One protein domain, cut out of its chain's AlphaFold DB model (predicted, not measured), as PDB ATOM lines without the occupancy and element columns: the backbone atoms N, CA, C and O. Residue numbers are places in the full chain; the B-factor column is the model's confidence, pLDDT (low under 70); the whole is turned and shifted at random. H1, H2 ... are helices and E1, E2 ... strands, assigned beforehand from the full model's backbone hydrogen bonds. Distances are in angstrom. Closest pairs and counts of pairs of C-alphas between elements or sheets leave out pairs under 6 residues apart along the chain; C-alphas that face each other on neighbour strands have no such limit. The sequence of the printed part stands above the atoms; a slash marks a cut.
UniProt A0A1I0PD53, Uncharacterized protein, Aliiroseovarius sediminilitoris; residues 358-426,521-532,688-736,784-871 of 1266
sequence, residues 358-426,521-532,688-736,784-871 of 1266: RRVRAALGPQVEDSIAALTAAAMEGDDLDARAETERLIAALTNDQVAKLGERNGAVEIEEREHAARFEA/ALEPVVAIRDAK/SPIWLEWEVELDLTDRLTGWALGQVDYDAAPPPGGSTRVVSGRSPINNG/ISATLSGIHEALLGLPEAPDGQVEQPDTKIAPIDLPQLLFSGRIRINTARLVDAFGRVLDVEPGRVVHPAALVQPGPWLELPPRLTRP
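What this domain is: This is residues 358 to 426, 521 to 532, 688 to 736 and 784 to 871 of the 1266 residues of an uncharacterized protein of Aliiroseovarius sediminilitoris (UniProt A0A1I0PD53). A twisted wall of long strands, E4, E7 and E9 with E10 and E11 at E9's other side, stands partly face to face with a small sheet, E1, E3 and E8. H1 covers the small sheet's other face, H2 packs on H1, and H3 packs across H2; the hairpin E5 and E6 sits near E11, and residues 805 to 812 stick out. The 218 printed residues hold four helices and eleven strands, in the order E1 H1 H2 H3 E2 E3 E4 E5 E6 E7 E8 H4 E9 E10 E11, class mixed. Both of these sheets are antiparallel, the large one branched, the small one in the order E1 - E3 - E8. The whole is compact, with a radius of gyration of the C-alphas of 17.7 A and spans of 53 by 41 by 34 A.

Where its parts are: The large sheet holds E4, residues 689 to 701, 34.7 A; E7, 723 to 732, 28.3 A; E9, 822 to 836, 35.6 A; E10, 841 to 844; and E11, 861 to 868, 20.3 A, ending at C-alpha 868 (-5.318, -36.400, 25.593). The small sheet holds E1, 361 to 365, which begins at C-alpha 361 (-28.691, -24.113, 40.636); E3, 525 to 529, its inner strand; and E8, 784 to 787, the other edge strand. H1 is 368 to 381, 19.7 A; H2, 385 to 399, 20.9 A; H3, 411 to 422, 16.6 A; H4, 791 to 795. E2 is 424 to 426, E5 707 to 709, E6 714 to 716.

How they stand to each other: E7 and E9 lie on opposite sides of E4, with N 692 and O 731 at 2.8 A and N 693 and O 833 at 2.9 A. E10 and E11 lie on E9's other side, with N 834 and O 842 at 2.8 A and N 825 and O 864 at 2.9 A; E9 bends by 85 degrees at 825. This sheet and E1 E3 E8 form a sandwich, two sheets face to face, their planes 26 degrees apart. In the small sheet N 363 and O 527 are 2.8 A apart, N 526 and O 786 2.9 A. H1 is on it, making two layers, a helix over a sheet, at a height of 7.6 A. H1 and H2 touch at a steep tilt of 48 degrees, closest C-alphas Ala 377 and Arg 388, 5.0 A. H2 and H3 touch about perpendicular, 79 degrees, at Ala 397 and Ile 415, 6.5 A. H4 stands at the large sheet's level. In the hairpin E5 and E6, N 715 and O 708 are 2.9 A apart. E2 pairs with no named strand. In each helix every O i to N i+4 pair is within hydrogen-bond range.

The domain as a whole: C-alphas 409 and 838, the farthest apart, are 53.7 A apart. Cuts leave gaps between C-alphas 426 and 521, 9.0 A, 532 and 688, 7.4 A, and 736 and 784, 8.5 A. The links H2 to H3, H4 to E9 and E10 to E11 are long. Residues 717 to 721 and 800 to 810 are under 70 in pLDDT.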
ATOM      1  N   ARG A 358     -32.336 -16.550  41.333       87.81
ATOM      2  CA  ARG A 358     -31.879 -16.970  42.670       87.81
ATOM      3  C   ARG A 358     -32.260 -18.405  43.017       87.81
ATOM      4  O   ARG A 358     -31.712 -18.947  43.984       87.81
ATOM      5  N   ARG A 359     -33.216 -19.004  42.306       87.06
ATOM      6  CA  ARG A 359     -33.648 -20.394  42.503       87.06
ATOM      7  C   ARG A 359     -32.857 -21.367  41.640       87.06
ATOM      8  O   ARG A 359     -32.629 -22.477  42.098       87.06
ATOM      9  N   VAL A 360     -32.348 -20.910  40.498       90.94
ATOM     10  CA  VAL A 360     -31.510 -21.713  39.606       90.94
ATOM     11  C   VAL A 360     -30.260 -22.203  40.346       90.94
ATOM     12  O   VAL A 360     -29.635 -21.472  41.127       90.94
ATOM     13  N   ARG A 361     -29.922 -23.475  40.147       90.44
ATOM     14  CA  ARG A 361     -28.691 -24.113  40.636       90.44
ATOM     15  C   ARG A 361     -27.983 -24.766  39.465       90.44
ATOM     16  O   ARG A 361     -28.649 -25.216  38.543       90.44
ATOM     17  N   ALA A 362     -26.661 -24.834  39.509       93.56
ATOM     18  CA  ALA A 362     -25.879 -25.468  38.460       93.56
ATOM     19  C   ALA A 362     -24.752 -26.311  39.055       93.56
ATOM     20  O   ALA A 362     -24.262 -26.007  40.140       93.56
ATOM     21  N   ALA A 363     -24.342 -27.351  38.340       94.44
ATOM     22  CA  ALA A 363     -23.112 -28.076  38.602       94.44
ATOM     23  C   ALA A 363     -22.291 -28.201  37.331       94.44
ATOM     24  O   ALA A 363     -22.852 -28.325  36.244       94.44
ATOM     25  N   LEU A 364     -20.973 -28.198  37.493       95.44
ATOM     26  CA  LEU A 364     -20.007 -28.467  36.438       95.44
ATOM     27  C   LEU A 364     -19.226 -29.723  36.818       95.44
ATOM     28  O   LEU A 364     -18.549 -29.725  37.849       95.44
ATOM     29  N   GLY A 365     -19.301 -30.749  35.976       93.94
ATOM     30  CA  GLY A 365     -18.593 -32.016  36.141       93.94
ATOM     31  C   GLY A 365     -18.047 -32.548  34.811       93.94
ATOM     32  O   GLY A 365     -18.326 -31.984  33.754       93.94
ATOM     33  N   PRO A 366     -17.253 -33.631  34.831       90.44
ATOM     34  CA  PRO A 366     -16.646 -34.196  33.624       90.44
ATOM     35  C   PRO A 366     -17.643 -34.974  32.749       90.44
ATOM     36  O   PRO A 366     -17.370 -35.207  31.578       90.44
ATOM     37  N   GLN A 367     -18.790 -35.378  33.303       89.19
ATOM     38  CA  GLN A 367     -19.882 -36.031  32.581       89.19
ATOM     39  C   GLN A 367     -21.248 -35.637  33.160       89.19
ATOM     40  O   GLN A 367     -21.337 -35.013  34.225       89.19
ATOM     41  N   VAL A 368     -22.322 -36.002  32.453       88.00
ATOM     42  CA  VAL A 368     -23.695 -35.653  32.847       88.00
ATOM     43  C   VAL A 368     -24.076 -36.297  34.183       88.00
ATOM     44  O   VAL A 368     -24.593 -35.601  35.053       88.00
ATOM     45  N   GLU A 369     -23.779 -37.588  34.369       87.81
ATOM     46  CA  GLU A 369     -24.089 -38.328  35.602       87.81
ATOM     47  C   GLU A 369     -23.412 -37.692  36.822       87.81
ATOM     48  O   GLU A 369     -24.106 -37.328  37.767       87.81
ATOM     49  N   ASP A 370     -22.101 -37.432  36.750       89.62
ATOM     50  CA  ASP A 370     -21.331 -36.752  37.805       89.62
ATOM     51  C   ASP A 370     -21.917 -35.368  38.135       89.62
ATOM     52  O   ASP A 370     -22.003 -34.978  39.297       89.62
ATOM     53  N   SER A 371     -22.355 -34.617  37.120       92.25
ATOM     54  CA  SER A 371     -22.927 -33.277  37.311       92.25
ATOM     55  C   SER A 371     -24.293 -33.328  38.004       92.25
ATOM     56  O   SER A 371     -24.571 -32.523  38.895       92.25
ATOM     57  N   ILE A 372     -25.154 -34.281  37.632       89.75
ATOM     58  CA  ILE A 372     -26.463 -34.467  38.274       89.75
ATOM     59  C   ILE A 372     -26.302 -35.048  39.685       89.75
ATOM     60  O   ILE A 372     -27.004 -34.620  40.607       89.75
ATOM     61  N   ALA A 373     -25.361 -35.975  39.878       90.12
ATOM     62  CA  ALA A 373     -25.015 -36.522  41.182       90.12
ATOM     63  C   ALA A 373     -24.514 -35.414  42.118       90.12
ATOM     64  O   ALA A 373     -25.049 -35.274  43.214       90.12
ATOM     65  N   ALA A 374     -23.615 -34.541  41.650       92.44
ATOM     66  CA  ALA A 374     -23.132 -33.393  42.416       92.44
ATOM     67  C   ALA A 374     -24.251 -32.402  42.782       92.44
ATOM     68  O   ALA A 374     -24.310 -31.933  43.920       92.44
ATOM     69  N   LEU A 375     -25.175 -32.101  41.853       90.38
ATOM     70  CA  LEU A 375     -26.367 -31.285  42.141       90.38
ATOM     71  C   LEU A 375     -27.253 -31.913  43.221       90.38
ATOM     72  O   LEU A 375     -27.783 -31.206  44.080       90.38
ATOM     73  N   THR A 376     -27.454 -33.228  43.140       88.81
ATOM     74  CA  THR A 376     -28.333 -33.976  44.044       88.81
ATOM     75  C   THR A 376     -27.709 -34.081  45.430       88.81
ATOM     76  O   THR A 376     -28.343 -33.697  46.411       88.81
ATOM     77  N   ALA A 377     -26.443 -34.488  45.501       91.44
ATOM     78  CA  ALA A 377     -25.675 -34.593  46.732       91.44
ATOM     79  C   ALA A 377     -25.541 -33.235  47.434       91.44
ATOM     80  O   ALA A 377     -25.795 -33.140  48.628       91.44
ATOM     81  N   ALA A 378     -25.245 -32.149  46.707       90.06
ATOM     82  CA  ALA A 378     -25.190 -30.809  47.300       90.06
ATOM     83  C   ALA A 378     -26.550 -30.343  47.855       90.06
ATOM     84  O   ALA A 378     -26.602 -29.612  48.844       90.06
ATOM     85  N   ALA A 379     -27.664 -30.755  47.240       87.00
ATOM     86  CA  ALA A 379     -29.002 -30.436  47.737       87.00
ATOM     87  C   ALA A 379     -29.376 -31.226  49.006       87.00
ATOM     88  O   ALA A 379     -30.158 -30.717  49.813       87.00
ATOM     89  N   MET A 380     -28.843 -32.440  49.168       87.31
ATOM     90  CA  MET A 380     -29.120 -33.326  50.303       87.31
ATOM     91  C   MET A 380     -28.182 -33.066  51.488       87.31
ATOM     92  O   MET A 380     -28.655 -32.859  52.604       87.31
ATOM     93  N   GLU A 381     -26.878 -32.984  51.224       89.94
ATOM     94  CA  GLU A 381     -25.813 -32.998  52.239       89.94
ATOM     95  C   GLU A 381     -25.180 -31.614  52.495       89.94
ATOM     96  O   GLU A 381     -24.417 -31.418  53.442       89.94
ATOM     97  N   GLY A 382     -25.507 -30.607  51.678       87.81
ATOM     98  CA  GLY A 382     -24.993 -29.244  51.840       87.81
ATOM     99  C   GLY A 382     -23.507 -29.114  51.488       87.81
ATOM    100  O   GLY A 382     -23.112 -29.404  50.361       87.81
ATOM    101  N   ASP A 383     -22.691 -28.630  52.429       86.06
ATOM    102  CA  ASP A 383     -21.260 -28.344  52.215       86.06
ATOM    103  C   ASP A 383     -20.324 -29.479  52.694       86.06
ATOM    104  O   ASP A 383     -19.104 -29.346  52.597       86.06
ATOM    105  N   ASP A 384     -20.865 -30.587  53.218       92.31
ATOM    106  CA  ASP A 384     -20.069 -31.739  53.665       92.31
ATOM    107  C   ASP A 384     -19.564 -32.552  52.461       92.31
ATOM    108  O   ASP A 384     -20.323 -33.261  51.803       92.31
ATOM    109  N   LEU A 385     -18.275 -32.421  52.135       90.00
ATOM    110  CA  LEU A 385     -17.682 -33.076  50.965       90.00
ATOM    111  C   LEU A 385     -17.616 -34.601  51.095       90.00
ATOM    112  O   LEU A 385     -17.756 -35.281  50.079       90.00
ATOM    113  N   ASP A 386     -17.440 -35.136  52.305       91.50
ATOM    114  CA  ASP A 386     -17.327 -36.582  52.507       91.50
ATOM    115  C   ASP A 386     -18.705 -37.240  52.326       91.50
ATOM    116  O   ASP A 386     -18.846 -38.173  51.532       91.50
ATOM    117  N   ALA A 387     -19.748 -36.677  52.949       90.94
ATOM    118  CA  ALA A 387     -21.130 -37.141  52.774       90.94
ATOM    119  C   ALA A 387     -21.615 -37.000  51.317       90.94
ATOM    120  O   ALA A 387     -22.320 -37.863  50.778       90.94
ATOM    121  N   ARG A 388     -21.188 -35.930  50.631       93.31
ATOM    122  CA  ARG A 388     -21.469 -35.750  49.203       93.31
ATOM    123  C   ARG A 388     -20.800 -36.811  48.343       93.31
ATOM    124  O   ARG A 388     -21.462 -37.346  47.459       93.31
ATOM    125  N   ALA A 389     -19.535 -37.137  48.601       90.69
ATOM    126  CA  ALA A 389     -18.823 -38.180  47.867       90.69
ATOM    127  C   ALA A 389     -19.485 -39.559  48.043       90.69
ATOM    128  O   ALA A 389     -19.571 -40.327  47.086       90.69
ATOM    129  N   GLU A 390     -19.993 -39.871  49.239       88.81
ATOM    130  CA  GLU A 390     -20.750 -41.104  49.494       88.81
ATOM    131  C   GLU A 390     -22.073 -41.141  48.713       88.81
ATOM    132  O   GLU A 390     -22.367 -42.133  48.042       88.81
ATOM    133  N   THR A 391     -22.824 -40.035  48.711       89.62
ATOM    134  CA  THR A 391     -24.074 -39.909  47.940       89.62
ATOM    135  C   THR A 391     -23.825 -39.996  46.429       89.62
ATOM    136  O   THR A 391     -24.566 -40.670  45.714       89.62
ATOM    137  N   GLU A 392     -22.767 -39.349  45.929       90.88
ATOM    138  CA  GLU A 392     -22.357 -39.409  44.522       90.88
ATOM    139  C   GLU A 392     -22.020 -40.856  44.108       90.88
ATOM    140  O   GLU A 392     -22.557 -41.337  43.106       90.88
ATOM    141  N   ARG A 393     -21.249 -41.599  44.921       87.31
ATOM    142  CA  ARG A 393     -20.951 -43.027  44.680       87.31
ATOM    143  C   ARG A 393     -22.195 -43.912  44.713       87.31
ATOM    144  O   ARG A 393     -22.288 -44.853  43.926       87.31
ATOM    145  N   LEU A 394     -23.155 -43.640  45.600       86.31
ATOM    146  CA  LEU A 394     -24.421 -44.378  45.645       86.31
ATOM    147  C   LEU A 394     -25.223 -44.177  44.349       86.31
ATOM    148  O   LEU A 394     -25.712 -45.147  43.768       86.31
ATOM    149  N   ILE A 395     -25.312 -42.938  43.853       86.50
ATOM    150  CA  ILE A 395     -25.972 -42.619  42.576       86.50
ATOM    151  C   ILE A 395     -25.262 -43.322  41.408       86.50
ATOM    152  O   ILE A 395     -25.924 -43.905  40.542       86.50
ATOM    153  N   ALA A 396     -23.929 -43.336  41.401       86.00
ATOM    154  CA  ALA A 396     -23.149 -44.067  40.408       86.00
ATOM    155  C   ALA A 396     -23.364 -45.591  40.496       86.00
ATOM    156  O   ALA A 396     -23.492 -46.261  39.473       86.00
ATOM    157  N   ALA A 397     -23.472 -46.164  41.697       84.62
ATOM    158  CA  ALA A 397     -23.760 -47.587  41.876       84.62
ATOM    159  C   ALA A 397     -25.171 -47.964  41.385       84.62
ATOM    160  O   ALA A 397     -25.336 -49.007  40.747       84.62
ATOM    161  N   LEU A 398     -26.171 -47.111  41.638       83.31
ATOM    162  CA  LEU A 398     -27.558 -47.284  41.184       83.31
ATOM    163  C   LEU A 398     -27.663 -47.267  39.657       83.31
ATOM    164  O   LEU A 398     -28.215 -48.189  39.058       83.31
ATOM    165  N   THR A 399     -27.085 -46.252  39.016       80.50
ATOM    166  CA  THR A 399     -27.076 -46.106  37.546       80.50
ATOM    167  C   THR A 399     -26.380 -47.252  36.833       80.50
ATOM    168  O   THR A 399     -26.762 -47.636  35.728       80.50
ATOM    169  N   ASN A 400     -25.371 -47.829  37.478       79.62
ATOM    170  CA  ASN A 400     -24.573 -48.906  36.923       79.62
ATOM    171  C   ASN A 400     -25.091 -50.316  37.243       79.62
ATOM    172  O   ASN A 400     -24.453 -51.284  36.804       79.62
ATOM    173  N   ASP A 401     -26.202 -50.451  37.976       80.50
ATOM    174  CA  ASP A 401     -26.706 -51.738  38.487       80.50
ATOM    175  C   ASP A 401     -25.614 -52.490  39.282       80.50
ATOM    176  O   ASP A 401     -25.273 -53.648  39.027       80.50
ATOM    177  N   GLN A 402     -24.947 -51.765  40.186       81.31
ATOM    178  CA  GLN A 402     -23.831 -52.245  41.013       81.31
ATOM    179  C   GLN A 402     -24.075 -52.074  42.517       81.31
ATOM    180  O   GLN A 402     -23.150 -52.278  43.297       81.31
ATOM    181  N   VAL A 403     -25.303 -51.765  42.944       79.88
ATOM    182  CA  VAL A 403     -25.646 -51.600  44.369       79.88
ATOM    183  C   VAL A 403     -25.294 -52.852  45.178       79.88
ATOM    184  O   VAL A 403     -24.522 -52.764  46.129       79.88
ATOM    185  N   ALA A 404     -25.726 -54.036  44.728       74.50
ATOM    186  CA  ALA A 404     -25.385 -55.312  45.368       74.50
ATOM    187  C   ALA A 404     -23.870 -55.587  45.432       74.50
ATOM    188  O   ALA A 404     -23.406 -56.360  46.271       74.50
ATOM    189  N   LYS A 405     -23.081 -54.944  44.561       72.19
ATOM    190  CA  LYS A 405     -21.630 -55.118  44.521       72.19
ATOM    191  C   LYS A 405     -20.884 -54.262  45.528       72.19
ATOM    192  O   LYS A 405     -19.729 -54.568  45.783       72.19
ATOM    193  N   LEU A 406     -21.492 -53.226  46.112       74.38
ATOM    194  CA  LEU A 406     -20.813 -52.346  47.073       74.38
ATOM    195  C   LEU A 406     -20.225 -53.121  48.266       74.38
ATOM    196  O   LEU A 406     -19.157 -52.766  48.756       74.38
ATOM    197  N   GLY A 407     -20.887 -54.207  48.687       70.56
ATOM    198  CA  GLY A 407     -20.409 -55.106  49.745       70.56
ATOM    199  C   GLY A 407     -19.430 -56.199  49.287       70.56
ATOM    200  O   GLY A 407     -18.851 -56.892  50.127       70.56
ATOM    201  N   GLU A 408     -19.228 -56.383  47.978       80.56
ATOM    202  CA  GLU A 408     -18.247 -57.327  47.436       80.56
ATOM    203  C   GLU A 408     -16.821 -56.770  47.576       80.56
ATOM    204  O   GLU A 408     -16.593 -55.562  47.522       80.56
ATOM    205  N   ARG A 409     -15.816 -57.653  47.675       76.38
ATOM    206  CA  ARG A 409     -14.402 -57.251  47.829       76.38
ATOM    207  C   ARG A 409     -13.905 -56.305  46.731       76.38
ATOM    208  O   ARG A 409     -13.113 -55.416  47.023       76.38
ATOM    209  N   ASN A 410     -14.381 -56.483  45.497       81.06
ATOM    210  CA  ASN A 410     -13.988 -55.666  44.345       81.06
ATOM    211  C   ASN A 410     -14.961 -54.513  44.046       81.06
ATOM    212  O   ASN A 410     -14.722 -53.765  43.098       81.06
ATOM    213  N   GLY A 411     -16.055 -54.375  44.803       81.25
ATOM    214  CA  GLY A 411     -17.178 -53.492  44.485       81.25
ATOM    215  C   GLY A 411     -16.787 -52.051  44.196       81.25
ATOM    216  O   GLY A 411     -17.050 -51.538  43.109       81.25
ATOM    217  N   ALA A 412     -16.103 -51.426  45.158       80.38
ATOM    218  CA  ALA A 412     -15.665 -50.035  45.066       80.38
ATOM    219  C   ALA A 412     -14.761 -49.791  43.844       80.38
ATOM    220  O   ALA A 412     -15.012 -48.885  43.055       80.38
ATOM    221  N   VAL A 413     -13.774 -50.665  43.625       84.00
ATOM    222  CA  VAL A 413     -12.832 -50.551  42.499       84.00
ATOM    223  C   VAL A 413     -13.540 -50.725  41.154       84.00
ATOM    224  O   VAL A 413     -13.169 -50.082  40.177       84.00
ATOM    225  N   GLU A 414     -14.549 -51.598  41.069       84.81
ATOM    226  CA  GLU A 414     -15.335 -51.761  39.841       84.81
ATOM    227  C   GLU A 414     -16.205 -50.541  39.518       84.81
ATOM    228  O   GLU A 414     -16.435 -50.283  38.336       84.81
ATOM    229  N   ILE A 415     -16.709 -49.830  40.529       85.31
ATOM    230  CA  ILE A 415     -17.493 -48.601  40.337       85.31
ATOM    231  C   ILE A 415     -16.569 -47.477  39.866       85.31
ATOM    232  O   ILE A 415     -16.820 -46.904  38.810       85.31
ATOM    233  N   GLU A 416     -15.446 -47.253  40.552       85.81
ATOM    234  CA  GLU A 416     -14.450 -46.246  40.158       85.81
ATOM    235  C   GLU A 416     -13.898 -46.499  38.744       85.81
ATOM    236  O   GLU A 416     -13.718 -45.574  37.955       85.81
ATOM    237  N   GLU A 417     -13.666 -47.766  38.376       88.69
ATOM    238  CA  GLU A 417     -13.247 -48.139  37.021       88.69
ATOM    239  C   GLU A 417     -14.311 -47.803  35.968       88.69
ATOM    240  O   GLU A 417     -13.965 -47.386  34.858       88.69
ATOM    241  N   ARG A 418     -15.599 -47.960  36.294       87.44
ATOM    242  CA  ARG A 418     -16.684 -47.578  35.384       87.44
ATOM    243  C   ARG A 418     -16.851 -46.075  35.278       87.44
ATOM    244  O   ARG A 418     -16.979 -45.604  34.154       87.44
ATOM    245  N   GLU A 419     -16.815 -45.348  36.388       86.75
ATOM    246  CA  GLU A 419     -16.854 -43.882  36.385       86.75
ATOM    247  C   GLU A 419     -15.694 -43.315  35.561       86.75
ATOM    248  O   GLU A 419     -15.899 -42.485  34.675       86.75
ATOM    249  N   HIS A 420     -14.475 -43.830  35.766       90.31
ATOM    250  CA  HIS A 420     -13.318 -43.454  34.955       90.31
ATOM    251  C   HIS A 420     -13.544 -43.750  33.476       90.31
ATOM    252  O   HIS A 420     -13.312 -42.879  32.643       90.31
ATOM    253  N   ALA A 421     -14.026 -44.950  33.138       91.38
ATOM    254  CA  ALA A 421     -14.276 -45.337  31.754       91.38
ATOM    255  C   ALA A 421     -15.396 -44.522  31.085       91.38
ATOM    256  O   ALA A 421     -15.317 -44.286  29.879       91.38
ATOM    257  N   ALA A 422     -16.409 -44.090  31.841       88.62
ATOM    258  CA  ALA A 422     -17.541 -43.303  31.354       88.62
ATOM    259  C   ALA A 422     -17.141 -41.876  30.943       88.62
ATOM    260  O   ALA A 422     -17.760 -41.299  30.055       88.62
ATOM    261  N   ARG A 423     -16.024 -41.353  31.472       90.88
ATOM    262  CA  ARG A 423     -15.423 -40.064  31.073       90.88
ATOM    263  C   ARG A 423     -14.755 -40.081  29.689       90.88
ATOM    264  O   ARG A 423     -14.099 -39.104  29.320       90.88
ATOM    265  N   PHE A 424     -14.879 -41.172  28.931       92.88
ATOM    266  CA  PHE A 424     -14.295 -41.314  27.599       92.88
ATOM    267  C   PHE A 424     -15.324 -41.751  26.554       92.88
ATOM    268  O   PHE A 424     -16.048 -42.730  26.722       92.88
ATOM    269  N   GLU A 425     -15.281 -41.098  25.399       90.88
ATOM    270  CA  GLU A 425     -15.900 -41.582  24.173       90.88
ATOM    271  C   GLU A 425     -15.019 -42.665  23.534       90.88
ATOM    272  O   GLU A 425     -13.790 -42.553  23.516       90.88
ATOM    273  N   ALA A 426     -15.638 -43.712  22.979       88.75
ATOM    274  CA  ALA A 426     -14.928 -44.812  22.338       88.75
ATOM    275  C   ALA A 426     -15.192 -44.883  20.824       88.75
ATOM    276  O   ALA A 426     -16.278 -45.256  20.380       88.75
ATOM    277  N   ALA A 521     -11.184 -38.218  25.700       92.75
ATOM    278  CA  ALA A 521     -11.834 -37.690  26.898       92.75
ATOM    279  C   ALA A 521     -13.117 -36.942  26.508       92.75
ATOM    280  O   ALA A 521     -13.170 -36.355  25.428       92.75
ATOM    281  N   LEU A 522     -14.139 -36.984  27.358       92.69
ATOM    282  CA  LEU A 522     -15.340 -36.171  27.185       92.69
ATOM    283  C   LEU A 522     -15.075 -34.718  27.587       92.69
ATOM    284  O   LEU A 522     -14.208 -34.431  28.414       92.69
ATOM    285  N   GLU A 523     -15.835 -33.803  26.992       91.50
ATOM    286  CA  GLU A 523     -15.847 -32.410  27.428       91.50
ATOM    287  C   GLU A 523     -16.702 -32.259  28.694       91.50
ATOM    288  O   GLU A 523     -17.694 -32.977  28.849       91.50
ATOM    289  N   PRO A 524     -16.359 -31.316  29.590       93.94
ATOM    290  CA  PRO A 524     -17.158 -31.052  30.775       93.94
ATOM    291  C   PRO A 524     -18.612 -30.705  30.443       93.94
ATOM    292  O   PRO A 524     -18.921 -30.080  29.426       93.94
ATOM    293  N   VAL A 525     -19.506 -31.070  31.353       94.19
ATOM    294  CA  VAL A 525     -20.949 -30.859  31.250       94.19
ATOM    295  C   VAL A 525     -21.403 -29.923  32.357       94.19
ATOM    296  O   VAL A 525     -20.952 -30.019  33.498       94.19
ATOM    297  N   VAL A 526     -22.344 -29.042  32.021       94.44
ATOM    298  CA  VAL A 526     -23.089 -28.252  32.996       94.44
ATOM    299  C   VAL A 526     -24.493 -28.825  33.133       94.44
ATOM    300  O   VAL A 526     -25.243 -28.873  32.158       94.44
ATOM    301  N   ALA A 527     -24.858 -29.242  34.343       93.69
ATOM    302  CA  ALA A 527     -26.234 -29.565  34.704       93.69
ATOM    303  C   ALA A 527     -26.856 -28.365  35.422       93.69
ATOM    304  O   ALA A 527     -26.210 -27.748  36.267       93.69
ATOM    305  N   ILE A 528     -28.102 -28.019  35.104       92.88
ATOM    306  CA  ILE A 528     -28.823 -26.881  35.680       92.88
ATOM    307  C   ILE A 528     -30.168 -27.373  36.195       92.88
ATOM    308  O   ILE A 528     -30.862 -28.122  35.513       92.88
ATOM    309  N   ARG A 529     -30.533 -26.939  37.401       89.56
ATOM    310  CA  ARG A 529     -31.786 -27.273  38.071       89.56
ATOM    311  C   ARG A 529     -32.654 -26.036  38.299       89.56
ATOM    312  O   ARG A 529     -32.124 -24.955  38.567       89.56
ATOM    313  N   ASP A 530     -33.973 -26.234  38.271       88.19
ATOM    314  CA  ASP A 530     -35.017 -25.220  38.490       88.19
ATOM    315  C   ASP A 530     -35.005 -24.112  37.412       88.19
ATOM    316  O   ASP A 530     -35.262 -22.936  37.688       88.19
ATOM    317  N   ALA A 531     -34.684 -24.495  36.173       88.25
ATOM    318  CA  ALA A 531     -34.615 -23.626  34.997       88.25
ATOM    319  C   ALA A 531     -35.919 -23.584  34.175       88.25
ATOM    320  O   ALA A 531     -35.965 -22.909  33.146       88.25
ATOM    321  N   LYS A 532     -36.967 -24.278  34.629       85.81
ATOM    322  CA  LYS A 532     -38.197 -24.627  33.910       85.81
ATOM    323  C   LYS A 532     -37.901 -25.229  32.537       85.81
ATOM    324  O   LYS A 532     -38.072 -24.555  31.517       85.81
ATOM    325  N   SER A 688     -38.853 -20.999  27.473       92.06
ATOM    326  CA  SER A 688     -38.524 -22.327  26.934       92.06
ATOM    327  C   SER A 688     -37.021 -22.382  26.635       92.06
ATOM    328  O   SER A 688     -36.620 -22.020  25.529       92.06
ATOM    329  N   PRO A 689     -36.171 -22.726  27.622       92.31
ATOM    330  CA  PRO A 689     -34.720 -22.715  27.458       92.31
ATOM    331  C   PRO A 689     -34.293 -23.795  26.457       92.31
ATOM    332  O   PRO A 689     -34.688 -24.951  26.601       92.31
ATOM    333  N   ILE A 690     -33.489 -23.418  25.458       90.12
ATOM    334  CA  ILE A 690     -33.005 -24.336  24.407       90.12
ATOM    335  C   ILE A 690     -31.486 -24.278  24.189       90.12
ATOM    336  O   ILE A 690     -30.910 -25.253  23.708       90.12
ATOM    337  N   TRP A 691     -30.820 -23.189  24.588       90.44
ATOM    338  CA  TRP A 691     -29.363 -23.046  24.507       90.44
ATOM    339  C   TRP A 691     -28.756 -22.615  25.841       90.44
ATOM    340  O   TRP A 691     -29.339 -21.813  26.570       90.44
ATOM    341  N   LEU A 692     -27.556 -23.109  26.132       93.06
ATOM    342  CA  LEU A 692     -26.668 -22.584  27.161       93.06
ATOM    343  C   LEU A 692     -25.534 -21.831  26.472       93.06
ATOM    344  O   LEU A 692     -24.736 -22.433  25.757       93.06
ATOM    345  N   GLU A 693     -25.433 -20.533  26.718       93.44
ATOM    346  CA  GLU A 693     -24.234 -19.771  26.384       93.44
ATOM    347  C   GLU A 693     -23.317 -19.696  27.588       93.44
ATOM    348  O   GLU A 693     -23.770 -19.489  28.716       93.44
ATOM    349  N   TRP A 694     -22.025 -19.855  27.346       94.19
ATOM    350  CA  TRP A 694     -21.043 -19.967  28.406       94.19
ATOM    351  C   TRP A 694     -19.714 -19.340  28.006       94.19
ATOM    352  O   TRP A 694     -19.343 -19.282  26.836       94.19
ATOM    353  N   GLU A 695     -18.987 -18.898  29.020       94.94
ATOM    354  CA  GLU A 695     -17.576 -18.559  28.964       94.94
ATOM    355  C   GLU A 695     -16.893 -19.243  30.146       94.94
ATOM    356  O   GLU A 695     -17.320 -19.101  31.298       94.94
ATOM    357  N   VAL A 696     -15.827 -19.981  29.860       95.25
ATOM    358  CA  VAL A 696     -15.011 -20.662  30.861       95.25
ATOM    359  C   VAL A 696     -13.573 -20.185  30.804       95.25
ATOM    360  O   VAL A 696     -13.029 -19.874  29.745       95.25
ATOM    361  N   GLU A 697     -12.946 -20.171  31.972       94.88
ATOM    362  CA  GLU A 697     -11.512 -19.988  32.107       94.88
ATOM    363  C   GLU A 697     -10.864 -21.339  32.399       94.88
ATOM    364  O   GLU A 697     -11.239 -22.044  33.339       94.88
ATOM    365  N   LEU A 698      -9.884 -21.681  31.573       93.00
ATOM    366  CA  LEU A 698      -9.060 -22.873  31.654       93.00
ATOM    367  C   LEU A 698      -7.672 -22.449  32.144       93.00
ATOM    368  O   LEU A 698      -7.006 -21.653  31.486       93.00
ATOM    369  N   ASP A 699      -7.224 -22.974  33.278       91.50
ATOM    370  CA  ASP A 699      -5.844 -22.831  33.754       91.50
ATOM    371  C   ASP A 699      -5.155 -24.176  33.544       91.50
ATOM    372  O   ASP A 699      -5.321 -25.103  34.343       91.50
ATOM    373  N   LEU A 700      -4.486 -24.309  32.394       90.12
ATOM    374  CA  LEU A 700      -4.006 -25.591  31.881       90.12
ATOM    375  C   LEU A 700      -2.490 -25.653  31.819       90.12
ATOM    376  O   LEU A 700      -1.814 -24.709  31.421       90.12
ATOM    377  N   THR A 701      -1.963 -26.830  32.102       88.00
ATOM    378  CA  THR A 701      -0.588 -27.215  31.821       88.00
ATOM    379  C   THR A 701      -0.581 -28.412  30.879       88.00
ATOM    380  O   THR A 701      -1.501 -29.230  30.860       88.00
ATOM    381  N   ASP A 702       0.479 -28.525  30.094       86.38
ATOM    382  CA  ASP A 702       0.754 -29.689  29.263       86.38
ATOM    383  C   ASP A 702       1.599 -30.740  30.013       86.38
ATOM    384  O   ASP A 702       1.931 -31.787  29.465       86.38
ATOM    385  N   ARG A 703       1.968 -30.487  31.275       83.12
ATOM    386  CA  ARG A 703       2.864 -31.346  32.065       83.12
ATOM    387  C   ARG A 703       2.106 -32.238  33.039       83.12
ATOM    388  O   ARG A 703       1.113 -31.830  33.622       83.12
ATOM    389  N   LEU A 704       2.682 -33.407  33.321       84.12
ATOM    390  CA  LEU A 704       2.227 -34.315  34.385       84.12
ATOM    391  C   LEU A 704       2.812 -33.972  35.770       84.12
ATOM    392  O   LEU A 704       2.538 -34.645  36.755       84.12
ATOM    393  N   THR A 705       3.647 -32.933  35.878       82.81
ATOM    394  CA  THR A 705       4.261 -32.538  37.155       82.81
ATOM    395  C   THR A 705       3.197 -32.106  38.160       82.81
ATOM    396  O   THR A 705       2.478 -31.153  37.886       82.81
ATOM    397  N   GLY A 706       3.153 -32.743  39.331       80.69
ATOM    398  CA  GLY A 706       2.132 -32.477  40.353       80.69
ATOM    399  C   GLY A 706       0.950 -33.447  40.314       80.69
ATOM    400  O   GLY A 706       0.093 -33.360  41.181       80.69
ATOM    401  N   TRP A 707       0.937 -34.389  39.371       87.31
ATOM    402  CA  TRP A 707      -0.039 -35.471  39.304       87.31
ATOM    403  C   TRP A 707       0.598 -36.793  39.722       87.31
ATOM    404  O   TRP A 707       1.743 -37.072  39.361       87.31
ATOM    405  N   ALA A 708      -0.146 -37.608  40.466       89.25
ATOM    406  CA  ALA A 708       0.236 -38.976  40.801       89.25
ATOM    407  C   ALA A 708      -0.811 -39.946  40.253       89.25
ATOM    408  O   ALA A 708      -2.004 -39.655  40.307       89.25
ATOM    409  N   LEU A 709      -0.376 -41.086  39.709       90.12
ATOM    410  CA  LEU A 709      -1.303 -42.124  39.276       90.12
ATOM    411  C   LEU A 709      -1.882 -42.820  40.515       90.12
ATOM    412  O   LEU A 709      -1.195 -43.590  41.192       90.12
ATOM    413  N   GLY A 710      -3.151 -42.539  40.802       88.38
ATOM    414  CA  GLY A 710      -3.918 -43.182  41.856       88.38
ATOM    415  C   GLY A 710      -4.246 -44.636  41.516       88.38
ATOM    416  O   GLY A 710      -3.517 -45.333  40.798       88.38
ATOM    417  N   GLN A 711      -5.353 -45.142  42.052       86.06
ATOM    418  CA  GLN A 711      -5.753 -46.528  41.809       86.06
ATOM    419  C   GLN A 711      -6.285 -46.736  40.382       86.06
ATOM    420  O   GLN A 711      -5.917 -47.706  39.715       86.06
ATOM    421  N   VAL A 712      -7.131 -45.822  39.898       88.75
ATOM    422  CA  VAL A 712      -7.761 -45.877  38.565       88.75
ATOM    423  C   VAL A 712      -7.363 -44.671  37.705       88.75
ATOM    424  O   VAL A 712      -7.014 -44.840  36.533       88.75
ATOM    425  N   ASP A 713      -7.384 -43.474  38.294       91.00
ATOM    426  CA  ASP A 713      -7.148 -42.188  37.633       91.00
ATOM    427  C   ASP A 713      -6.029 -41.395  38.329       91.00
ATOM    428  O   ASP A 713      -5.422 -41.875  39.285       91.00
ATOM    429  N   TYR A 714      -5.714 -40.206  37.821       90.00
ATOM    430  CA  TYR A 714      -4.746 -39.305  38.440       90.00
ATOM    431  C   TYR A 714      -5.360 -38.504  39.587       90.00
ATOM    432  O   TYR A 714      -6.413 -37.898  39.411       90.00
ATOM    433  N   ASP A 715      -4.624 -38.421  40.693       86.00
ATOM    434  CA  ASP A 715      -4.928 -37.542  41.820       86.00
ATOM    435  C   ASP A 715      -4.029 -36.299  41.758       86.00
ATOM    436  O   ASP A 715      -2.809 -36.400  41.534       86.00
ATOM    437  N   ALA A 716      -4.611 -35.116  41.964       74.94
ATOM    438  CA  ALA A 716      -3.848 -33.876  42.016       74.94
ATOM    439  C   ALA A 716      -3.104 -33.697  43.349       74.94
ATOM    440  O   ALA A 716      -3.657 -33.818  44.444       74.94
ATOM    441  N   ALA A 717      -1.842 -33.287  43.260       65.19
ATOM    442  CA  ALA A 717      -1.174 -32.499  44.295       65.19
ATOM    443  C   ALA A 717      -1.509 -30.994  44.073       65.19
ATOM    444  O   ALA A 717      -2.201 -30.678  43.103       65.19
ATOM    445  N   PRO A 718      -1.080 -30.024  44.917       59.06
ATOM    446  CA  PRO A 718      -1.467 -28.619  44.729       59.06
ATOM    447  C   PRO A 718      -1.173 -28.149  43.293       59.06
ATOM    448  O   PRO A 718      -0.061 -28.389  42.805       59.06
ATOM    449  N   PRO A 719      -2.149 -27.511  42.612       57.09
ATOM    450  CA  PRO A 719      -2.135 -27.408  41.162       57.09
ATOM    451  C   PRO A 719      -0.909 -26.622  40.679       57.09
ATOM    452  O   PRO A 719      -0.636 -25.528  41.191       57.09
ATOM    453  N   PRO A 720      -0.148 -27.148  39.704       57.00
ATOM    454  CA  PRO A 720       0.902 -26.379  39.052       57.00
ATOM    455  C   PRO A 720       0.273 -25.201  38.293       57.00
ATOM    456  O   PRO A 720      -0.770 -25.349  37.663       57.00
ATOM    457  N   GLY A 721       0.907 -24.026  38.332       64.44
ATOM    458  CA  GLY A 721       0.467 -22.886  37.520       64.44
ATOM    459  C   GLY A 721       0.598 -23.191  36.025       64.44
ATOM    460  O   GLY A 721       1.643 -23.689  35.595       64.44
ATOM    461  N   GLY A 722      -0.453 -22.901  35.258       74.56
ATOM    462  CA  GLY A 722      -0.541 -23.159  33.826       74.56
ATOM    463  C   GLY A 722      -0.638 -21.894  32.972       74.56
ATOM    464  O   GLY A 722      -0.463 -20.766  33.440       74.56
ATOM    465  N   SER A 723      -0.891 -22.093  31.679       85.56
ATOM    466  CA  SER A 723      -1.363 -21.049  30.777       85.56
ATOM    467  C   SER A 723      -2.871 -20.885  30.932       85.56
ATOM    468  O   SER A 723      -3.621 -21.854  30.793       85.56
ATOM    469  N   THR A 724      -3.310 -19.652  31.167       90.69
ATOM    470  CA  THR A 724      -4.731 -19.312  31.209       90.69
ATOM    471  C   THR A 724      -5.277 -19.116  29.799       90.69
ATOM    472  O   THR A 724      -4.703 -18.364  29.007       90.69
ATOM    473  N   ARG A 725      -6.411 -19.747  29.502       90.31
ATOM    474  CA  ARG A 725      -7.159 -19.583  28.256       90.31
ATOM    475  C   ARG A 725      -8.633 -19.367  28.565       90.31
ATOM    476  O   ARG A 725      -9.187 -20.045  29.421       90.31
ATOM    477  N   VAL A 726      -9.258 -18.436  27.857       93.25
ATOM    478  CA  VAL A 726     -10.706 -18.220  27.923       93.25
ATOM    479  C   VAL A 726     -11.322 -18.792  26.658       93.25
ATOM    480  O   VAL A 726     -10.808 -18.551  25.565       93.25
ATOM    481  N   VAL A 727     -12.372 -19.585  26.828       91.69
ATOM    482  CA  VAL A 727     -13.135 -20.203  25.740       91.69
ATOM    483  C   VAL A 727     -14.603 -19.888  25.977       91.69
ATOM    484  O   VAL A 727     -15.070 -19.931  27.117       91.69
ATOM    485  N   SER A 728     -15.323 -19.566  24.913       91.62
ATOM    486  CA  SER A 728     -16.751 -19.267  24.964       91.62
ATOM    487  C   SER A 728     -17.490 -20.087  23.927       91.62
ATOM    488  O   SER A 728     -16.952 -20.341  22.858       91.62
ATOM    489  N   GLY A 729     -18.733 -20.455  24.207       89.06
ATOM    490  CA  GLY A 729     -19.524 -21.249  23.279       89.06
ATOM    491  C   GLY A 729     -21.020 -21.154  23.539       89.06
ATOM    492  O   GLY A 729     -21.474 -20.577  24.532       89.06
ATOM    493  N   ARG A 730     -21.790 -21.733  22.616       88.81
ATOM    494  CA  ARG A 730     -23.241 -21.907  22.714       88.81
ATOM    495  C   ARG A 730     -23.560 -23.382  22.482       88.81
ATOM    496  O   ARG A 730     -23.301 -23.913  21.406       88.81
ATOM    497  N   SER A 731     -24.136 -24.029  23.488       89.31
ATOM    498  CA  SER A 731     -24.411 -25.467  23.491       89.31
ATOM    499  C   SER A 731     -25.910 -25.747  23.576       89.31
ATOM    500  O   SER A 731     -26.596 -25.074  24.350       89.31
ATOM    501  N   PRO A 732     -26.446 -26.724  22.821       87.75
ATOM    502  CA  PRO A 732     -27.851 -27.087  22.923       87.75
ATOM    503  C   PRO A 732     -28.122 -27.745  24.277       87.75
ATOM    504  O   PRO A 732     -27.287 -28.478  24.815       87.75
ATOM    505  N   ILE A 733     -29.297 -27.467  24.828       88.31
ATOM    506  CA  ILE A 733     -29.749 -28.047  26.089       88.31
ATOM    507  C   ILE A 733     -30.431 -29.391  25.826       88.31
ATOM    508  O   ILE A 733     -31.274 -29.503  24.940       88.31
ATOM    509  N   ASN A 734     -30.103 -30.387  26.648       83.69
ATOM    510  CA  ASN A 734     -30.642 -31.740  26.597       83.69
ATOM    511  C   ASN A 734     -31.287 -32.145  27.932       83.69
ATOM    512  O   ASN A 734     -30.713 -31.917  29.004       83.69
ATOM    513  N   ASN A 735     -32.421 -32.848  27.844       78.19
ATOM    514  CA  ASN A 735     -33.157 -33.387  28.999       78.19
ATOM    515  C   ASN A 735     -32.984 -34.911  29.159       78.19
ATOM    516  O   ASN A 735     -33.053 -35.426  30.274       78.19
ATOM    517  N   GLY A 736     -32.705 -35.634  28.066       73.00
ATOM    518  CA  GLY A 736     -32.778 -37.101  28.032       73.00
ATOM    519  C   GLY A 736     -31.856 -37.832  29.016       73.00
ATOM    520  O   GLY A 736     -32.191 -38.914  29.484       73.00
ATOM    521  N   ILE A 784     -31.853 -29.913  33.475       91.00
ATOM    522  CA  ILE A 784     -31.387 -29.807  32.099       91.00
ATOM    523  C   ILE A 784     -29.861 -29.894  32.071       91.00
ATOM    524  O   ILE A 784     -29.200 -29.581  33.062       91.00
ATOM    525  N   SER A 785     -29.277 -30.306  30.950       92.31
ATOM    526  CA  SER A 785     -27.821 -30.434  30.820       92.31
ATOM    527  C   SER A 785     -27.317 -29.930  29.475       92.31
ATOM    528  O   SER A 785     -28.018 -30.030  28.473       92.31
ATOM    529  N   ALA A 786     -26.099 -29.401  29.441       92.25
ATOM    530  CA  ALA A 786     -25.424 -29.016  28.208       92.25
ATOM    531  C   ALA A 786     -23.929 -29.344  28.301       92.25
ATOM    532  O   ALA A 786     -23.278 -29.055  29.306       92.25
ATOM    533  N   THR A 787     -23.385 -29.952  27.248       92.12
ATOM    534  CA  THR A 787     -21.937 -30.192  27.127       92.12
ATOM    535  C   THR A 787     -21.263 -28.890  26.716       92.12
ATOM    536  O   THR A 787     -21.798 -28.182  25.865       92.12
ATOM    537  N   LEU A 788     -20.111 -28.545  27.289       92.12
ATOM    538  CA  LEU A 788     -19.343 -27.352  26.917       92.12
ATOM    539  C   LEU A 788     -18.563 -27.585  25.611       92.12
ATOM    540  O   LEU A 788     -17.334 -27.603  25.592       92.12
ATOM    541  N   SER A 789     -19.311 -27.809  24.529       86.12
ATOM    542  CA  SER A 789     -18.791 -28.199  23.223       86.12
ATOM    543  C   SER A 789     -17.993 -27.097  22.544       86.12
ATOM    544  O   SER A 789     -18.479 -25.976  22.413       86.12
ATOM    545  N   GLY A 790     -16.784 -27.425  22.089       86.44
ATOM    546  CA  GLY A 790     -15.858 -26.475  21.465       86.44
ATOM    547  C   GLY A 790     -14.556 -26.295  22.246       86.44
ATOM    548  O   GLY A 790     -13.590 -25.746  21.712       86.44
ATOM    549  N   ILE A 791     -14.483 -26.780  23.494       90.31
ATOM    550  CA  ILE A 791     -13.255 -26.734  24.297       90.31
ATOM    551  C   ILE A 791     -12.157 -27.542  23.606       90.31
ATOM    552  O   ILE A 791     -11.028 -27.068  23.490       90.31
ATOM    553  N   HIS A 792     -12.456 -28.744  23.117       90.56
ATOM    554  CA  HIS A 792     -11.460 -29.548  22.423       90.56
ATOM    555  C   HIS A 792     -11.017 -28.924  21.101       90.56
ATOM    556  O   HIS A 792      -9.823 -28.934  20.812       90.56
ATOM    557  N   GLU A 793     -11.932 -28.382  20.300       89.38
ATOM    558  CA  GLU A 793     -11.621 -27.699  19.041       89.38
ATOM    559  C   GLU A 793     -10.693 -26.510  19.306       89.38
ATOM    560  O   GLU A 793      -9.634 -26.397  18.678       89.38
ATOM    561  N   ALA A 794     -11.011 -25.706  20.327       90.38
ATOM    562  CA  ALA A 794     -10.158 -24.625  20.794       90.38
ATOM    563  C   ALA A 794      -8.768 -25.149  21.198       90.38
ATOM    564  O   ALA A 794      -7.750 -24.636  20.717       90.38
ATOM    565  N   LEU A 795      -8.688 -26.198  22.026       91.75
ATOM    566  CA  LEU A 795      -7.417 -26.812  22.432       91.75
ATOM    567  C   LEU A 795      -6.628 -27.381  21.248       91.75
ATOM    568  O   LEU A 795      -5.405 -27.314  21.260       91.75
ATOM    569  N   LEU A 796      -7.279 -27.879  20.198       92.50
ATOM    570  CA  LEU A 796      -6.623 -28.357  18.973       92.50
ATOM    571  C   LEU A 796      -6.166 -27.226  18.033       92.50
ATOM    572  O   LEU A 796      -5.559 -27.512  16.991       92.50
ATOM    573  N   GLY A 797      -6.434 -25.966  18.392       91.44
ATOM    574  CA  GLY A 797      -6.128 -24.794  17.576       91.44
ATOM    575  C   GLY A 797      -7.005 -24.704  16.328       91.44
ATOM    576  O   GLY A 797      -6.565 -24.181  15.306       91.44
ATOM    577  N   LEU A 798      -8.212 -25.268  16.380       89.94
ATOM    578  CA  LEU A 798      -9.197 -25.212  15.304       89.94
ATOM    579  C   LEU A 798     -10.121 -24.001  15.506       89.94
ATOM    580  O   LEU A 798     -10.316 -23.573  16.647       89.94
ATOM    581  N   PRO A 799     -10.662 -23.414  14.424       83.00
ATOM    582  CA  PRO A 799     -11.717 -22.420  14.555       83.00
ATOM    583  C   PRO A 799     -12.928 -23.041  15.263       83.00
ATOM    584  O   PRO A 799     -13.274 -24.197  15.021       83.00
ATOM    585  N   GLU A 800     -13.564 -22.273  16.143       66.88
ATOM    586  CA  GLU A 800     -14.824 -22.678  16.765       66.88
ATOM    587  C   GLU A 800     -15.917 -22.710  15.689       66.88
ATOM    588  O   GLU A 800     -16.151 -21.716  14.997       66.88
ATOM    589  N   ALA A 801     -16.578 -23.857  15.532       59.53
ATOM    590  CA  ALA A 801     -17.749 -23.949  14.672       59.53
ATOM    591  C   ALA A 801     -18.896 -23.129  15.298       59.53
ATOM    592  O   ALA A 801     -19.152 -23.271  16.498       59.53
ATOM    593  N   PRO A 802     -19.613 -22.283  14.535       57.38
ATOM    594  CA  PRO A 802     -20.730 -21.526  15.081       57.38
ATOM    595  C   PRO A 802     -21.852 -22.470  15.543       57.38
ATOM    596  O   PRO A 802     -22.391 -23.235  14.744       57.38
ATOM    597  N   ASP A 803     -22.234 -22.385  16.819       59.59
ATOM    598  CA  ASP A 803     -23.479 -22.923  17.393       59.59
ATOM    599  C   ASP A 803     -23.813 -24.395  17.081       59.59
ATOM    600  O   ASP A 803     -24.965 -24.748  16.802       59.59
ATOM    601  N   GLY A 804     -22.810 -25.273  17.102       49.19
ATOM    602  CA  GLY A 804     -23.017 -26.704  16.857       49.19
ATOM    603  C   GLY A 804     -23.385 -27.048  15.410       49.19
ATOM    604  O   GLY A 804     -23.907 -28.135  15.158       49.19
ATOM    605  N   GLN A 805     -23.130 -26.151  14.451       52.19
ATOM    606  CA  GLN A 805     -23.207 -26.492  13.034       52.19
ATOM    607  C   GLN A 805     -22.083 -27.468  12.672       52.19
ATOM    608  O   GLN A 805     -20.906 -27.212  12.922       52.19
ATOM    609  N   VAL A 806     -22.452 -28.587  12.051       46.81
ATOM    610  CA  VAL A 806     -21.484 -29.506  11.447       46.81
ATOM    611  C   VAL A 806     -21.014 -28.870  10.140       46.81
ATOM    612  O   VAL A 806     -21.812 -28.671   9.222       46.81
ATOM    613  N   GLU A 807     -19.731 -28.512  10.059       51.28
ATOM    614  CA  GLU A 807     -19.141 -28.019   8.812       51.28
ATOM    615  C   GLU A 807     -19.255 -29.069   7.694       51.28
ATOM    616  O   GLU A 807     -19.310 -30.276   7.938       51.28
ATOM    617  N   GLN A 808     -19.319 -28.606   6.442       52.56
ATOM    618  CA  GLN A 808     -19.520 -29.485   5.289       52.56
ATOM    619  C   GLN A 808     -18.409 -30.553   5.210       52.56
ATOM    620  O   GLN A 808     -17.231 -30.188   5.209       52.56
ATOM    621  N   PRO A 809     -18.755 -31.846   5.060       49.44
ATOM    622  CA  PRO A 809     -17.810 -32.965   5.179       49.44
ATOM    623  C   PRO A 809     -16.658 -32.955   4.158       49.44
ATOM    624  O   PRO A 809     -15.653 -33.633   4.365       49.44
ATOM    625  N   ASP A 810     -16.767 -32.170   3.083       56.94
ATOM    626  CA  ASP A 810     -15.811 -32.169   1.970       56.94
ATOM    627  C   ASP A 810     -14.715 -31.087   2.063       56.94
ATOM    628  O   ASP A 810     -13.803 -31.069   1.230       56.94
ATOM    629  N   THR A 811     -14.763 -30.185   3.053       71.12
ATOM    630  CA  THR A 811     -13.772 -29.098   3.182       71.12
ATOM    631  C   THR A 811     -12.825 -29.351   4.351       71.12
ATOM    632  O   THR A 811     -13.249 -29.474   5.495       71.12
ATOM    633  N   LYS A 812     -11.516 -29.410   4.078       83.25
ATOM    634  CA  LYS A 812     -10.510 -29.488   5.144       83.25
ATOM    635  C   LYS A 812     -10.406 -28.151   5.875       83.25
ATOM    636  O   LYS A 812     -10.257 -27.111   5.240       83.25
ATOM    637  N   ILE A 813     -10.413 -28.204   7.201       85.81
ATOM    638  CA  ILE A 813     -10.350 -27.027   8.070       85.81
ATOM    639  C   ILE A 813      -8.896 -26.566   8.207       85.81
ATOM    640  O   ILE A 813      -8.005 -27.379   8.473       85.81
ATOM    641  N   ALA A 814      -8.648 -25.266   8.036       89.25
ATOM    642  CA  ALA A 814      -7.348 -24.662   8.304       89.25
ATOM    643  C   ALA A 814      -7.236 -24.305   9.803       89.25
ATOM    644  O   ALA A 814      -8.064 -23.535  10.297       89.25
ATOM    645  N   PRO A 815      -6.247 -24.837  10.547       91.69
ATOM    646  CA  PRO A 815      -6.062 -24.500  11.955       91.69
ATOM    647  C   PRO A 815      -5.605 -23.045  12.122       91.69
ATOM    648  O   PRO A 815      -4.843 -22.520  11.308       91.69
ATOM    649  N   ILE A 816      -6.040 -22.415  13.211       91.94
ATOM    650  CA  ILE A 816      -5.698 -21.038  13.592       91.94
ATOM    651  C   ILE A 816      -4.568 -20.966  14.629       91.94
ATOM    652  O   ILE A 816      -3.959 -19.910  14.780       91.94
ATOM    653  N   ASP A 817      -4.267 -22.076  15.315       92.25
ATOM    654  CA  ASP A 817      -3.178 -22.183  16.295       92.25
ATOM    655  C   ASP A 817      -2.592 -23.615  16.351       92.25
ATOM    656  O   ASP A 817      -3.089 -24.549  15.707       92.25
ATOM    657  N   LEU A 818      -1.510 -23.801  17.110       92.94
ATOM    658  CA  LEU A 818      -0.942 -25.114  17.414       92.94
ATOM    659  C   LEU A 818      -1.802 -25.874  18.443       92.94
ATOM    660  O   LEU A 818      -2.376 -25.262  19.343       92.94
ATOM    661  N   PRO A 819      -1.881 -27.214  18.347       93.44
ATOM    662  CA  PRO A 819      -2.705 -28.005  19.249       93.44
ATOM    663  C   PRO A 819      -2.037 -28.203  20.614       93.44
ATOM    664  O   PRO A 819      -0.868 -28.570  20.699       93.44
ATOM    665  N   GLN A 820      -2.808 -28.094  21.688       92.25
ATOM    666  CA  GLN A 820      -2.481 -28.616  23.010       92.25
ATOM    667  C   GLN A 820      -3.002 -30.057  23.111       92.25
ATOM    668  O   GLN A 820      -4.185 -30.301  23.356       92.25
ATOM    669  N   LEU A 821      -2.121 -31.030  22.854       93.44
ATOM    670  CA  LEU A 821      -2.491 -32.449  22.766       93.44
ATOM    671  C   LEU A 821      -2.660 -33.138  24.128       93.44
ATOM    672  O   LEU A 821      -3.425 -34.093  24.216       93.44
ATOM    673  N   LEU A 822      -1.945 -32.666  25.152       92.44
ATOM    674  CA  LEU A 822      -2.067 -33.085  26.549       92.44
ATOM    675  C   LEU A 822      -2.505 -31.873  27.368       92.44
ATOM    676  O   LEU A 822      -1.862 -30.822  27.311       92.44
ATOM    677  N   PHE A 823      -3.581 -32.024  28.130       90.50
ATOM    678  CA  PHE A 823      -4.054 -31.001  29.052       90.50
ATOM    679  C   PHE A 823      -4.274 -31.592  30.440       90.50
ATOM    680  O   PHE A 823      -4.700 -32.734  30.585       90.50
ATOM    681  N   SER A 824      -3.967 -30.798  31.457       90.19
ATOM    682  CA  SER A 824      -4.358 -31.008  32.850       90.19
ATOM    683  C   SER A 824      -4.444 -29.650  33.540       90.19
ATOM    684  O   SER A 824      -3.850 -28.686  33.054       90.19
ATOM    685  N   GLY A 825      -5.154 -29.551  34.657       90.56
ATOM    686  CA  GLY A 825      -5.248 -28.308  35.417       90.56
ATOM    687  C   GLY A 825      -6.630 -28.122  36.011       90.56
ATOM    688  O   GLY A 825      -7.105 -28.986  36.743       90.56
ATOM    689  N   ARG A 826      -7.270 -26.989  35.725       91.25
ATOM    690  CA  ARG A 826      -8.582 -26.654  36.289       91.25
ATOM    691  C   ARG A 826      -9.415 -25.779  35.360       91.25
ATOM    692  O   ARG A 826      -8.875 -25.036  34.540       91.25
ATOM    693  N   ILE A 827     -10.729 -25.852  35.529       93.31
ATOM    694  CA  ILE A 827     -11.724 -25.078  34.781       93.31
ATOM    695  C   ILE A 827     -12.688 -24.382  35.737       93.31
ATOM    696  O   ILE A 827     -13.070 -24.941  36.764       93.31
ATOM    697  N   ARG A 828     -13.095 -23.157  35.400       93.62
ATOM    698  CA  ARG A 828     -14.194 -22.456  36.075       93.62
ATOM    699  C   ARG A 828     -15.108 -21.775  35.072       93.62
ATOM    700  O   ARG A 828     -14.657 -21.329  34.020       93.62
ATOM    701  N   ILE A 829     -16.377 -21.628  35.437       95.12
ATOM    702  CA  ILE A 829     -17.334 -20.818  34.678       95.12
ATOM    703  C   ILE A 829     -17.116 -19.346  35.042       95.12
ATOM    704  O   ILE A 829     -17.152 -18.979  36.217       95.12
ATOM    705  N   ASN A 830     -16.886 -18.502  34.037       94.25
ATOM    706  CA  ASN A 830     -16.870 -17.048  34.190       94.25
ATOM    707  C   ASN A 830     -18.275 -16.476  34.064       94.25
ATOM    708  O   ASN A 830     -18.693 -15.679  34.898       94.25
ATOM    709  N   THR A 831     -18.983 -16.890  33.015       94.19
ATOM    710  CA  THR A 831     -20.340 -16.449  32.694       94.19
ATOM    711  C   THR A 831     -21.100 -17.627  32.109       94.19
ATOM    712  O   THR A 831     -20.550 -18.384  31.314       94.19
ATOM    713  N   ALA A 832     -22.360 -17.789  32.493       94.38
ATOM    714  CA  ALA A 832     -23.266 -18.737  31.865       94.38
ATOM    715  C   ALA A 832     -24.673 -18.140  31.848       94.38
ATOM    716  O   ALA A 832     -25.105 -17.560  32.843       94.38
ATOM    717  N   ARG A 833     -25.391 -18.278  30.734       94.50
ATOM    718  CA  ARG A 833     -26.790 -17.861  30.626       94.50
ATOM    719  C   ARG A 833     -27.579 -18.806  29.735       94.50
ATOM    720  O   ARG A 833     -27.109 -19.245  28.689       94.50
ATOM    721  N   LEU A 834     -28.792 -19.111  30.166       95.19
ATOM    722  CA  LEU A 834     -29.767 -19.846  29.378       95.19
ATOM    723  C   LEU A 834     -30.400 -18.899  28.366       95.19
ATOM    724  O   LEU A 834     -30.751 -17.776  28.729       95.19
ATOM    725  N   VAL A 835     -30.581 -19.359  27.133       93.81
ATOM    726  CA  VAL A 835     -31.292 -18.645  26.072       93.81
ATOM    727  C   VAL A 835     -32.515 -19.458  25.666       93.81
ATOM    728  O   VAL A 835     -32.422 -20.655  25.372       93.81
ATOM    729  N   ASP A 836     -33.673 -18.809  25.688       94.19
ATOM    730  CA  ASP A 836     -34.947 -19.429  25.351       94.19
ATOM    731  C   ASP A 836     -35.255 -19.407  23.847       94.19
ATOM    732  O   ASP A 836     -34.564 -18.759  23.063       94.19
ATOM    733  N   ALA A 837     -36.316 -20.109  23.446       93.25
ATOM    734  CA  ALA A 837     -36.775 -20.212  22.061       93.25
ATOM    735  C   ALA A 837     -37.036 -18.859  21.367       93.25
ATOM    736  O   ALA A 837     -36.961 -18.786  20.142       93.25
ATOM    737  N   PHE A 838     -37.326 -17.796  22.123       94.50
ATOM    738  CA  PHE A 838     -37.567 -16.439  21.630       94.50
ATOM    739  C   PHE A 838     -36.337 -15.518  21.757       94.50
ATOM    740  O   PHE A 838     -36.413 -14.339  21.393       94.50
ATOM    741  N   GLY A 839     -35.204 -16.021  22.253       93.50
ATOM    742  CA  GLY A 839     -33.981 -15.249  22.473       93.50
ATOM    743  C   GLY A 839     -33.915 -14.532  23.824       93.50
ATOM    744  O   GLY A 839     -33.020 -13.718  24.045       93.50
ATOM    745  N   ARG A 840     -34.854 -14.786  24.737       94.81
ATOM    746  CA  ARG A 840     -34.807 -14.255  26.105       94.81
ATOM    747  C   ARG A 840     -33.707 -14.957  26.892       94.81
ATOM    748  O   ARG A 840     -33.474 -16.144  26.693       94.81
ATOM    749  N   VAL A 841     -33.093 -14.253  27.841       95.38
ATOM    750  CA  VAL A 841     -31.964 -14.788  28.618       95.38
ATOM    751  C   VAL A 841     -32.258 -14.920  30.113       95.38
ATOM    752  O   VAL A 841     -33.050 -14.157  30.673       95.38
ATOM    753  N   LEU A 842     -31.595 -15.881  30.759       94.94
ATOM    754  CA  LEU A 842     -31.551 -16.056  32.212       94.94
ATOM    755  C   LEU A 842     -30.126 -16.405  32.645       94.94
ATOM    756  O   LEU A 842     -29.624 -17.481  32.323       94.94
ATOM    757  N   ASP A 843     -29.487 -15.506  33.391       93.69
ATOM    758  CA  ASP A 843     -28.121 -15.711  33.872       93.69
ATOM    759  C   ASP A 843     -28.058 -16.785  34.968       93.69
ATOM    760  O   ASP A 843     -28.888 -16.835  35.881       93.69
ATOM    761  N   VAL A 844     -27.022 -17.617  34.897       92.12
ATOM    762  CA  VAL A 844     -26.654 -18.604  35.913       92.12
ATOM    763  C   VAL A 844     -25.521 -18.014  36.748       92.12
ATOM    764  O   VAL A 844     -24.471 -17.664  36.217       92.12
ATOM    765  N   GLU A 845     -25.718 -17.899  38.063       89.88
ATOM    766  CA  GLU A 845     -24.732 -17.289  38.963       89.88
ATOM    767  C   GLU A 845     -23.489 -18.196  39.119       89.88
ATOM    768  O   GLU A 845     -23.592 -19.248  39.758       89.88
ATOM    769  N   PRO A 846     -22.295 -17.808  38.614       87.56
ATOM    770  CA  PRO A 846     -21.122 -18.689  38.604       87.56
ATOM    771  C   PRO A 846     -20.646 -19.094  40.004       87.56
ATOM    772  O   PRO A 846     -20.156 -20.199  40.208       87.56
ATOM    773  N   GLY A 847     -20.844 -18.222  41.001       84.00
ATOM    774  CA  GLY A 847     -20.495 -18.492  42.400       84.00
ATOM    775  C   GLY A 847     -21.368 -19.547  43.091       84.00
ATOM    776  O   GLY A 847     -21.089 -19.893  44.235       84.00
ATOM    777  N   ARG A 848     -22.423 -20.041  42.432       84.56
ATOM    778  CA  ARG A 848     -23.308 -21.108  42.936       84.56
ATOM    779  C   ARG A 848     -23.167 -22.420  42.170       84.56
ATOM    780  O   ARG A 848     -23.978 -23.323  42.378       84.56
ATOM    781  N   VAL A 849     -22.193 -22.505  41.267       92.12
ATOM    782  CA  VAL A 849     -21.891 -23.734  40.538       92.12
ATOM    783  C   VAL A 849     -21.203 -24.698  41.499       92.12
ATOM    784  O   VAL A 849     -20.184 -24.355  42.094       92.12
ATOM    785  N   VAL A 850     -21.769 -25.890  41.668       93.06
ATOM    786  CA  VAL A 850     -21.165 -26.961  42.474       93.06
ATOM    787  C   VAL A 850     -20.363 -27.923  41.591       93.06
ATOM    788  O   VAL A 850     -20.570 -28.001  40.382       93.06
ATOM    789  N   HIS A 851     -19.435 -28.663  42.190       94.25
ATOM    790  CA  HIS A 851     -18.556 -29.610  41.494       94.25
ATOM    791  C   HIS A 851     -18.611 -30.980  42.179       94.25
ATOM    792  O   HIS A 851     -18.822 -30.986  43.395       94.25
ATOM    793  N   PRO A 852     -18.410 -32.102  41.461       93.19
ATOM    794  CA  PRO A 852     -18.282 -33.431  42.065       93.19
ATOM    795  C   PRO A 852     -17.259 -33.425  43.197       93.19
ATOM    796  O   PRO A 852     -16.175 -32.861  43.029       93.19
ATOM    797  N   ALA A 853     -17.594 -34.029  44.336       91.94
ATOM    798  CA  ALA A 853     -16.845 -33.889  45.584       91.94
ATOM    799  C   ALA A 853     -15.361 -34.270  45.438       91.94
ATOM    800  O   ALA A 853     -14.493 -33.572  45.960       91.94
ATOM    801  N   ALA A 854     -15.067 -35.312  44.654       86.69
ATOM    802  CA  ALA A 854     -13.706 -35.787  44.390       86.69
ATOM    803  C   ALA A 854     -12.846 -34.830  43.537       86.69
ATOM    804  O   ALA A 854     -11.632 -34.981  43.502       86.69
ATOM    805  N   LEU A 855     -13.458 -33.865  42.843       88.44
ATOM    806  CA  LEU A 855     -12.794 -32.953  41.899       88.44
ATOM    807  C   LEU A 855     -12.878 -31.480  42.337       88.44
ATOM    808  O   LEU A 855     -12.561 -30.574  41.558       88.44
ATOM    809  N   VAL A 856     -13.339 -31.220  43.566       87.81
ATOM    810  CA  VAL A 856     -13.425 -29.869  44.132       87.81
ATOM    811  C   VAL A 856     -12.024 -29.331  44.417       87.81
ATOM    812  O   VAL A 856     -11.237 -29.943  45.133       87.81
ATOM    813  N   GLN A 857     -11.744 -28.119  43.937       81.75
ATOM    814  CA  GLN A 857     -10.540 -27.360  44.276       81.75
ATOM    815  C   GLN A 857     -10.893 -26.108  45.100       81.75
ATOM    816  O   GLN A 857     -12.035 -25.647  45.069       81.75
ATOM    817  N   PRO A 858      -9.940 -25.499  45.837       79.38
ATOM    818  CA  PRO A 858     -10.190 -24.238  46.529       79.38
ATOM    819  C   PRO A 858     -10.674 -23.135  45.571       79.38
ATOM    820  O   PRO A 858      -9.972 -22.754  44.631       79.38
ATOM    821  N   GLY A 859     -11.853 -22.573  45.850       81.62
ATOM    822  CA  GLY A 859     -12.508 -21.577  44.996       81.62
ATOM    823  C   GLY A 859     -13.521 -22.202  44.022       81.62
ATOM    824  O   GLY A 859     -13.982 -23.310  44.262       81.62
ATOM    825  N   PRO A 860     -13.905 -21.499  42.942       88.69
ATOM    826  CA  PRO A 860     -14.932 -21.958  41.998       88.69
ATOM    827  C   PRO A 860     -14.348 -22.861  40.893       88.69
ATOM    828  O   PRO A 860     -14.694 -22.707  39.724       88.69
ATOM    829  N   TRP A 861     -13.369 -23.702  41.234       90.25
ATOM    830  CA  TRP A 861     -12.586 -24.470  40.268       90.25
ATOM    831  C   TRP A 861     -12.955 -25.954  40.319       90.25
ATOM    832  O   TRP A 861     -12.938 -26.562  41.391       90.25
ATOM    833  N   LEU A 862     -13.196 -26.531  39.144       92.50
ATOM    834  CA  LEU A 862     -13.226 -27.972  38.919       92.50
ATOM    835  C   LEU A 862     -11.838 -28.438  38.471       92.50
ATOM    836  O   LEU A 862     -11.233 -27.843  37.576       92.50
ATOM    837  N   GLU A 863     -11.353 -29.519  39.066       91.00
ATOM    838  CA  GLU A 863     -10.128 -30.192  38.650       91.00
ATOM    839  C   GLU A 863     -10.274 -30.894  37.287       91.00
ATOM    840  O   GLU A 863     -11.257 -31.586  37.026       91.00
ATOM    841  N   LEU A 864      -9.267 -30.740  36.423       90.94
ATOM    842  CA  LEU A 864      -9.135 -31.441  35.146       90.94
ATOM    843  C   LEU A 864      -7.913 -32.373  35.187       90.94
ATOM    844  O   LEU A 864      -6.785 -31.900  34.991       90.94
ATOM    845  N   PRO A 865      -8.114 -33.687  35.405       91.38
ATOM    846  CA  PRO A 865      -7.046 -34.678  35.343       91.38
ATOM    847  C   PRO A 865      -6.321 -34.683  33.987       91.38
ATOM    848  O   PRO A 865      -6.895 -34.259  32.980       91.38
ATOM    849  N   PRO A 866      -5.083 -35.205  33.904       92.25
ATOM    850  CA  PRO A 866      -4.358 -35.322  32.648       92.25
ATOM    851  C   PRO A 866      -5.096 -36.155  31.601       92.25
ATOM    852  O   PRO A 866      -5.406 -37.330  31.824       92.25
ATOM    853  N   ARG A 867      -5.353 -35.551  30.437       93.06
ATOM    854  CA  ARG A 867      -6.074 -36.157  29.311       93.06
ATOM    855  C   ARG A 867      -5.474 -35.772  27.966       93.06
ATOM    856  O   ARG A 867      -4.843 -34.727  27.812       93.06
ATOM    857  N   LEU A 868      -5.687 -36.645  26.983       93.81
ATOM    858  CA  LEU A 868      -5.318 -36.400  25.593       93.81
ATOM    859  C   LEU A 868      -6.518 -35.873  24.807       93.81
ATOM    860  O   LEU A 868      -7.581 -36.490  24.802       93.81
ATOM    861  N   THR A 869      -6.322 -34.762  24.099       92.44
ATOM    862  CA  THR A 869      -7.369 -34.095  23.305       92.44
ATOM    863  C   THR A 869      -7.744 -34.899  22.054       92.44
ATOM    864  O   THR A 869      -8.878 -34.847  21.578       92.44
ATOM    865  N   ARG A 870      -6.788 -35.662  21.504       92.56
ATOM    866  CA  ARG A 870      -6.981 -36.539  20.337       92.56
ATOM    867  C   ARG A 870      -7.260 -37.982  20.775       92.56
ATOM    868  O   ARG A 870      -6.676 -38.421  21.767       92.56
ATOM    869  N   PRO A 871      -8.046 -38.754  20.000       93.31
ATOM    870  CA  PRO A 871      -8.294 -40.160  20.291       93.31
ATOM    871  C   PRO A 871      -6.992 -40.958  20.452       93.31
ATOM    872  O   PRO A 871      -6.137 -40.981  19.560       93.31
TER     873      PRO A 871